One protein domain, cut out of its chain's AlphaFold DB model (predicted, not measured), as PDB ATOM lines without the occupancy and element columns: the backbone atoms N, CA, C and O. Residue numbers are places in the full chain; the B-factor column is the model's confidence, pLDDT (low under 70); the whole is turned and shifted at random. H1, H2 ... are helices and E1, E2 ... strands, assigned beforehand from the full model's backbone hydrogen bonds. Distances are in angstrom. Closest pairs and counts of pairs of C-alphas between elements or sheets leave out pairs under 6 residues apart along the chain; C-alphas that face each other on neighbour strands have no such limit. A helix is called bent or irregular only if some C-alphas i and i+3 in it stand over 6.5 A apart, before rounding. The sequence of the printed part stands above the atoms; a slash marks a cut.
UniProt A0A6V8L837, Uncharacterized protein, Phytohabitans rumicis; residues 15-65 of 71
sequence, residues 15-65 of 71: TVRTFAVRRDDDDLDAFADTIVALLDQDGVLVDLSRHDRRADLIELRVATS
ATOM      1  N   THR A  15     166.038 141.758 173.537       74.75
ATOM      2  CA  THR A  15     167.482 141.761 173.795       74.75
ATOM      3  C   THR A  15     168.020 140.343 173.673       74.75
ATOM      4  O   THR A  15     167.606 139.451 174.411       74.75
ATOM      5  N   VAL A  16     168.955 140.146 172.747       74.56
ATOM      6  CA  VAL A  16     169.619 138.855 172.529       74.56
ATOM      7  C   VAL A  16     170.898 138.786 173.342       74.56
ATOM      8  O   VAL A  16     171.180 137.773 173.978       74.56
ATOM      9  N   ARG A  17     171.691 139.863 173.315       76.00
ATOM     10  CA  ARG A  17     173.013 139.881 173.941       76.00
ATOM     11  C   ARG A  17     173.486 141.303 174.226       76.00
ATOM     12  O   ARG A  17     173.076 142.248 173.559       76.00
ATOM     13  N   THR A  18     174.375 141.442 175.200       74.31
ATOM     14  CA  THR A  18     175.033 142.709 175.543       74.31
ATOM     15  C   THR A  18     176.535 142.556 175.364       74.31
ATOM     16  O   THR A  18     177.090 141.518 175.727       74.31
ATOM     17  N   PHE A  19     177.179 143.585 174.826       73.38
ATOM     18  CA  PHE A  19     178.616 143.612 174.567       73.38
ATOM     19  C   PHE A  19     179.244 144.826 175.236       73.38
ATOM     20  O   PHE A  19     178.677 145.921 175.191       73.38
ATOM     21  N   ALA A  20     180.408 144.639 175.857       69.38
ATOM     22  CA  ALA A  20     181.175 145.743 176.405       69.38
ATOM     23  C   ALA A  20     181.912 146.477 175.282       69.38
ATOM     24  O   ALA A  20     182.641 145.891 174.497       69.38
ATOM     25  N   VAL A  21     181.750 147.794 175.232       65.69
ATOM     26  CA  VAL A  21     182.426 148.711 174.301       65.69
ATOM     27  C   VAL A  21     183.888 148.931 174.714       65.69
ATOM     28  O   VAL A  21     184.656 149.573 173.996       65.69
ATOM     29  N   ARG A  22     184.317 148.377 175.859       66.12
ATOM     30  CA  ARG A  22     185.699 148.422 176.351       66.12
ATOM     31  C   ARG A  22     186.618 147.441 175.605       66.12
ATOM     32  O   ARG A  22     187.170 146.540 176.204       66.12
ATOM     33  N   ARG A  23     186.798 147.719 174.311       56.25
ATOM     34  CA  ARG A  23     188.080 147.892 173.596       56.25
ATOM     35  C   ARG A  23     189.190 146.835 173.663       56.25
ATOM     36  O   ARG A  23     190.297 147.167 173.246       56.25
ATOM     37  N   ASP A  24     188.934 145.608 174.074       60.81
ATOM     38  CA  ASP A  24     189.834 144.533 173.662       60.81
ATOM     39  C   ASP A  24     189.319 144.047 172.298       60.81
ATOM     40  O   ASP A  24     188.151 143.679 172.174       60.81
ATOM     41  N   ASP A  25     190.147 144.156 171.246       61.12
ATOM     42  CA  ASP A  25     189.764 143.833 169.853       61.12
ATOM     43  C   ASP A  25     189.134 142.427 169.740       61.12
ATOM     44  O   ASP A  25     188.284 142.191 168.882       61.12
ATOM     45  N   ASP A  26     189.477 141.535 170.672       66.88
ATOM     46  CA  ASP A  26     188.966 140.170 170.800       66.88
ATOM     47  C   ASP A  26     187.427 140.086 170.927       66.88
ATOM     48  O   ASP A  26     186.816 139.126 170.454       66.88
ATOM     49  N   ASP A  27     186.772 141.089 171.524       68.50
ATOM     50  CA  ASP A  27     185.309 141.108 171.683       68.50
ATOM     51  C   ASP A  27     184.580 141.632 170.430       68.50
ATOM     52  O   ASP A  27     183.370 141.421 170.273       68.50
ATOM     53  N   LEU A  28     185.300 142.304 169.521       76.62
ATOM     54  CA  LEU A  28     184.729 142.873 168.300       76.62
ATOM     55  C   LEU A  28     184.416 141.790 167.264       76.62
ATOM     56  O   LEU A  28     183.363 141.850 166.627       76.62
ATOM     57  N   ASP A  29     185.285 140.786 167.141       82.50
ATOM     58  CA  ASP A  29     185.081 139.654 166.232       82.50
ATOM     59  C   ASP A  29     183.842 138.852 166.649       82.50
ATOM     60  O   ASP A  29     182.930 138.638 165.850       82.50
ATOM     61  N   ALA A  30     183.724 138.520 167.939       80.75
ATOM     62  CA  ALA A  30     182.555 137.818 168.467       80.75
ATOM     63  C   ALA A  30     181.253 138.631 168.324       80.75
ATOM     64  O   ALA A  30     180.170 138.059 168.138       80.75
ATOM     65  N   PHE A  31     181.333 139.962 168.416       80.88
ATOM     66  CA  PHE A  31     180.208 140.862 168.166       80.88
ATOM     67  C   PHE A  31     179.777 140.840 166.696       80.88
ATOM     68  O   PHE A  31     178.592 140.640 166.411       80.88
ATOM     69  N   ALA A  32     180.727 140.993 165.771       83.44
ATOM     70  CA  ALA A  32     180.472 140.961 164.335       83.44
ATOM     71  C   ALA A  32     179.912 139.602 163.892       83.44
ATOM     72  O   ALA A  32     178.885 139.563 163.210       83.44
ATOM     73  N   ASP A  33     180.502 138.500 164.359       87.25
ATOM     74  CA  ASP A  33     180.030 137.139 164.085       87.25
ATOM     75  C   ASP A  33     178.594 136.929 164.576       87.25
ATOM     76  O   ASP A  33     177.773 136.325 163.881       87.25
ATOM     77  N   THR A  34     178.250 137.474 165.750       85.19
ATOM     78  CA  THR A  34     176.881 137.391 166.277       85.19
ATOM     79  C   THR A  34     175.896 138.151 165.383       85.19
ATOM     80  O   THR A  34     174.803 137.652 165.130       85.19
ATOM     81  N   ILE A  35     176.262 139.333 164.873       84.44
ATOM     82  CA  ILE A  35     175.410 140.091 163.944       84.44
ATOM     83  C   ILE A  35     175.215 139.317 162.639       84.44
ATOM     84  O   ILE A  35     174.082 139.176 162.186       84.44
ATOM     85  N   VAL A  36     176.289 138.782 162.052       86.62
ATOM     86  CA  VAL A  36     176.219 138.016 160.799       86.62
ATOM     87  C   VAL A  36     175.336 136.777 160.964       86.62
ATOM     88  O   VAL A  36     174.455 136.550 160.141       86.62
ATOM     89  N   ALA A  37     175.494 136.028 162.058       85.81
ATOM     90  CA  ALA A  37     174.679 134.845 162.344       85.81
ATOM     91  C   ALA A  37     173.187 135.158 162.571       85.81
ATOM     92  O   ALA A  37     172.335 134.288 162.386       85.81
ATOM     93  N   LEU A  38     172.856 136.379 163.003       83.50
ATOM     94  CA  LEU A  38     171.471 136.836 163.129       83.50
ATOM     95  C   LEU A  38     170.904 137.318 161.794       83.50
ATOM     96  O   LEU A  38     169.737 137.073 161.528       83.50
ATOM     97  N   LEU A  39     171.712 137.967 160.953       82.75
ATOM     98  CA  LEU A  39     171.295 138.411 159.618       82.75
ATOM     99  C   LEU A  39     171.122 137.256 158.624       82.75
ATOM    100  O   LEU A  39     170.360 137.397 157.674       82.75
ATOM    101  N   ASP A  40     171.800 136.127 158.841       84.56
ATOM    102  CA  ASP A  40     171.605 134.893 158.062       84.56
ATOM    103  C   ASP A  40     170.251 134.213 158.359       84.56
ATOM    104  O   ASP A  40     169.832 133.294 157.660       84.56
ATOM    105  N   GLN A  41     169.538 134.662 159.398       80.19
ATOM    106  CA  GLN A  41     168.185 134.203 159.701       80.19
ATOM    107  C   GLN A  41     167.172 135.080 158.957       80.19
ATOM    108  O   GLN A  41     167.046 136.277 159.229       80.19
ATOM    109  N   ASP A  42     166.423 134.477 158.030       73.75
ATOM    110  CA  ASP A  42     165.361 135.164 157.288       73.75
ATOM    111  C   ASP A  42     164.374 135.868 158.238       73.75
ATOM    112  O   ASP A  42     163.880 135.288 159.207       73.75
ATOM    113  N   GLY A  43     164.060 137.132 157.938       67.75
ATOM    114  CA  GLY A  43     163.078 137.912 158.695       67.75
ATOM    115  C   GLY A  43     163.575 138.448 160.041       67.75
ATOM    116  O   GLY A  43     162.753 138.835 160.870       67.75
ATOM    117  N   VAL A  44     164.888 138.489 160.285       77.31
ATOM    118  CA  VAL A  44     165.463 139.114 161.485       77.31
ATOM    119  C   VAL A  44     165.923 140.544 161.197       77.31
ATOM    120  O   VAL A  44     166.785 140.796 160.358       77.31
ATOM    121  N   LEU A  45     165.375 141.498 161.946       78.75
ATOM    122  CA  LEU A  45     165.867 142.870 162.029       78.75
ATOM    123  C   LEU A  45     166.780 143.000 163.244       78.75
ATOM    124  O   LEU A  45     166.375 142.684 164.362       78.75
ATOM    125  N   VAL A  46     167.993 143.498 163.027       79.19
ATOM    126  CA  VAL A  46     168.977 143.740 164.085       79.19
ATOM    127  C   VAL A  46     168.970 145.223 164.469       79.19
ATOM    128  O   VAL A  46     169.265 146.084 163.645       79.19
ATOM    129  N   ASP A  47     168.652 145.521 165.730       80.00
ATOM    130  CA  ASP A  47     168.673 146.867 166.311       80.00
ATOM    131  C   ASP A  47     169.952 147.068 167.143       80.00
ATOM    132  O   ASP A  47     170.193 146.376 168.136       80.00
ATOM    133  N   LEU A  48     170.768 148.037 166.706       76.81
ATOM    134  CA  LEU A  48     172.028 148.471 167.326       76.81
ATOM    135  C   LEU A  48     171.945 149.898 167.898       76.81
ATOM    136  O   LEU A  48     172.962 150.483 168.273       76.81
ATOM    137  N   SER A  49     170.754 150.499 167.928       73.12
ATOM    138  CA  SER A  49     170.570 151.895 168.345       73.12
ATOM    139  C   SER A  49     170.818 152.109 169.844       73.12
ATOM    140  O   SER A  49     171.082 153.233 170.287       73.12
ATOM    141  N   ARG A  50     170.771 151.032 170.638       74.31
ATOM    142  CA  ARG A  50     170.860 151.085 172.093       74.31
ATOM    143  C   ARG A  50     172.299 150.944 172.585       74.31
ATOM    144  O   ARG A  50     172.847 149.852 172.721       74.31
ATOM    145  N   HIS A  51     172.879 152.095 172.904       76.62
ATOM    146  CA  HIS A  51     174.193 152.225 173.522       76.62
ATOM    147  C   HIS A  51     174.056 152.888 174.897       76.62
ATOM    148  O   HIS A  51     173.719 154.074 174.997       76.62
ATOM    149  N   ASP A  52     174.366 152.146 175.961       77.12
ATOM    150  CA  ASP A  52     174.562 152.722 177.289       77.12
ATOM    151  C   ASP A  52     175.981 153.291 177.396       77.12
ATOM    152  O   ASP A  52     176.950 152.592 177.690       77.12
ATOM    153  N   ARG A  53     176.088 154.604 177.177       72.12
ATOM    154  CA  ARG A  53     177.350 155.355 177.259       72.12
ATOM    155  C   ARG A  53     177.920 155.473 178.673       72.12
ATOM    156  O   ARG A  53     179.048 155.926 178.823       72.12
ATOM    157  N   ARG A  54     177.137 155.185 179.718       77.75
ATOM    158  CA  ARG A  54     177.618 155.213 181.110       77.75
ATOM    159  C   ARG A  54     178.228 153.877 181.504       77.75
ATOM    160  O   ARG A  54     179.179 153.863 182.280       77.75
ATOM    161  N   ALA A  55     177.667 152.790 180.986       72.25
ATOM    162  CA  ALA A  55     178.158 151.438 181.214       72.25
ATOM    163  C   ALA A  55     179.175 150.975 180.156       72.25
ATOM    164  O   ALA A  55     179.764 149.912 180.331       72.25
ATOM    165  N   ASP A  56     179.392 151.763 179.095       74.88
ATOM    166  CA  ASP A  56     180.163 151.372 177.911       74.88
ATOM    167  C   ASP A  56     179.611 150.055 177.329       74.88
ATOM    168  O   ASP A  56     180.359 149.097 177.161       74.88
ATOM    169  N   LEU A  57     178.298 149.964 177.076       75.62
ATOM    170  CA  LEU A  57     177.635 148.737 176.603       75.62
ATOM    171  C   LEU A  57     176.809 148.975 175.335       75.62
ATOM    172  O   LEU A  57     176.047 149.939 175.258       75.62
ATOM    173  N   ILE A  58     176.890 148.051 174.378       78.31
ATOM    174  CA  ILE A  58     175.944 147.948 173.260       78.31
ATOM    175  C   ILE A  58     174.985 146.795 173.548       78.31
ATOM    176  O   ILE A  58     175.407 145.672 173.839       78.31
ATOM    177  N   GLU A  59     173.688 147.071 173.460       77.06
ATOM    178  CA  GLU A  59     172.646 146.052 173.521       77.06
ATOM    179  C   GLU A  59     172.254 145.644 172.100       77.06
ATOM    180  O   GLU A  59     171.745 146.454 171.330       77.06
ATOM    181  N   LEU A  60     172.478 144.374 171.767       79.69
ATOM    182  CA  LEU A  60     172.041 143.772 170.516       79.69
ATOM    183  C   LEU A  60     170.610 143.269 170.687       79.69
ATOM    184  O   LEU A  60     170.352 142.338 171.464       79.69
ATOM    185  N   ARG A  61     169.678 143.880 169.961       79.19
ATOM    186  CA  ARG A  61     168.269 143.490 169.971       79.19
ATOM    187  C   ARG A  61     167.877 142.940 168.612       79.19
ATOM    188  O   ARG A  61     168.376 143.400 167.588       79.19
ATOM    189  N   VAL A  62     166.974 141.968 168.607       79.56
ATOM    190  CA  VAL A  62     166.385 141.453 167.371       79.56
ATOM    191  C   VAL A  62     164.881 141.576 167.399       79.56
ATOM    192  O   VAL A  62     164.243 141.314 168.420       79.56
ATOM    193  N   ALA A  63     164.321 141.943 166.260       74.62
ATOM    194  CA  ALA A  63     162.913 141.770 165.984       74.62
ATOM    195  C   ALA A  63     162.752 140.727 164.884       74.62
ATOM    196  O   ALA A  63     163.365 140.830 163.825       74.62
ATOM    197  N   THR A  64     161.911 139.732 165.131       69.81
ATOM    198  CA  THR A  64     161.415 138.859 164.071       69.81
ATOM    199  C   THR A  64     160.297 139.598 163.349       69.81
ATOM    200  O   THR A  64     159.366 140.075 164.004       69.81
ATOM    201  N   SER A  65     160.355 139.691 162.024       61.41
ATOM    202  CA  SER A  65     159.190 140.040 161.219       61.41
ATOM    203  C   SER A  65     158.108 139.001 161.513       61.41
ATOM    204  O   SER A  65     158.251 137.829 161.173       61.41
TER     205      SER A  65
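AT A GLANCE: This is residues 15 to 65 of the 71 residues of an uncharacterized protein of Phytohabitans rumicis (UniProt A0A6V8L837). A small sheet of three strands has one helix, H1, packed over one of its faces and running along the strands, with no helix on its other face. The longest strand, E3, runs between E1 and E2, pairing with E1 over one part of its length and with E2 over another. The printed part has 51 residues with one named helix and three named strands, in the order E1, H1, E2, E3; the sheet's order is E1, E3, E2, antiparallel throughout, and the class is mixed, helices and strands. The whole is only just compact, close to loose, with a radius of gyration of the C-alphas of 11.3 A and spans of 31 by 21 by 12 A.

HOW THE PARTS SIT: E1, residues 15 to 20, is an edge strand and the antiparallel neighbour of E3, residues 57 to 64, at 159 degrees between their directions. N 16 and O 60 are 2.9 A apart and N 60 and O 17 are 2.8 A apart, both within hydrogen-bond range. H1, residues 26 to 39, is on the sheet at a height of 9.8 A, and the two form two layers, a helix on one face of a sheet. H1 lies over E3 and only just over E1, with 3 of its C-alphas falling on E1; on the local plane it stands at 9 degrees to E3, along the strands. The closest C-alphas of E1 and H1 are those of Phe 19 and Phe 31, 7.1 A apart. E2, residues 44 to 47, is the other edge strand; its closest C-alpha pair with H1 is Val 44 and Leu 38, 6.6 A. E2 and E3 form a hairpin, antiparallel at 152 degrees, with N 45 and O 63 within hydrogen-bond range at 2.8 A. E1, H1 and E2 make a split strand-helix-strand unit, two strands running the same way with E3 between them, and its crossover is right-handed. In H1, 9 of 10 O i to N i+4 pairs are within hydrogen-bond range. E1 and E2 are apart.

IN THESE COORDINATES: E1 begins at C-alpha 15 (167.482, 141.761, 173.795) and is 14.5 A long. H1 begins at C-alpha 26 (188.966, 140.170, 170.800) and is 21.0 A long; it is neither bent nor irregular, but only just: C-alphas 26 and 29 are 6.0 A apart. E2 has four residues. E3 is 22.8 A long and ends at C-alpha 64 (161.415, 138.859, 164.071).

THE WHOLE: The C-alphas farthest apart, those of Asp 42 and Arg 54, are 33.5 A apart. The printed part has no cut, and no link is long. Between E2 and E3, residues 51 to 52 pair antiparallel with residues 57 to 58 of E3. The mean pLDDT of the printed part is 75.7; residues 20 to 27, 43 and 64 to 65 are under 70.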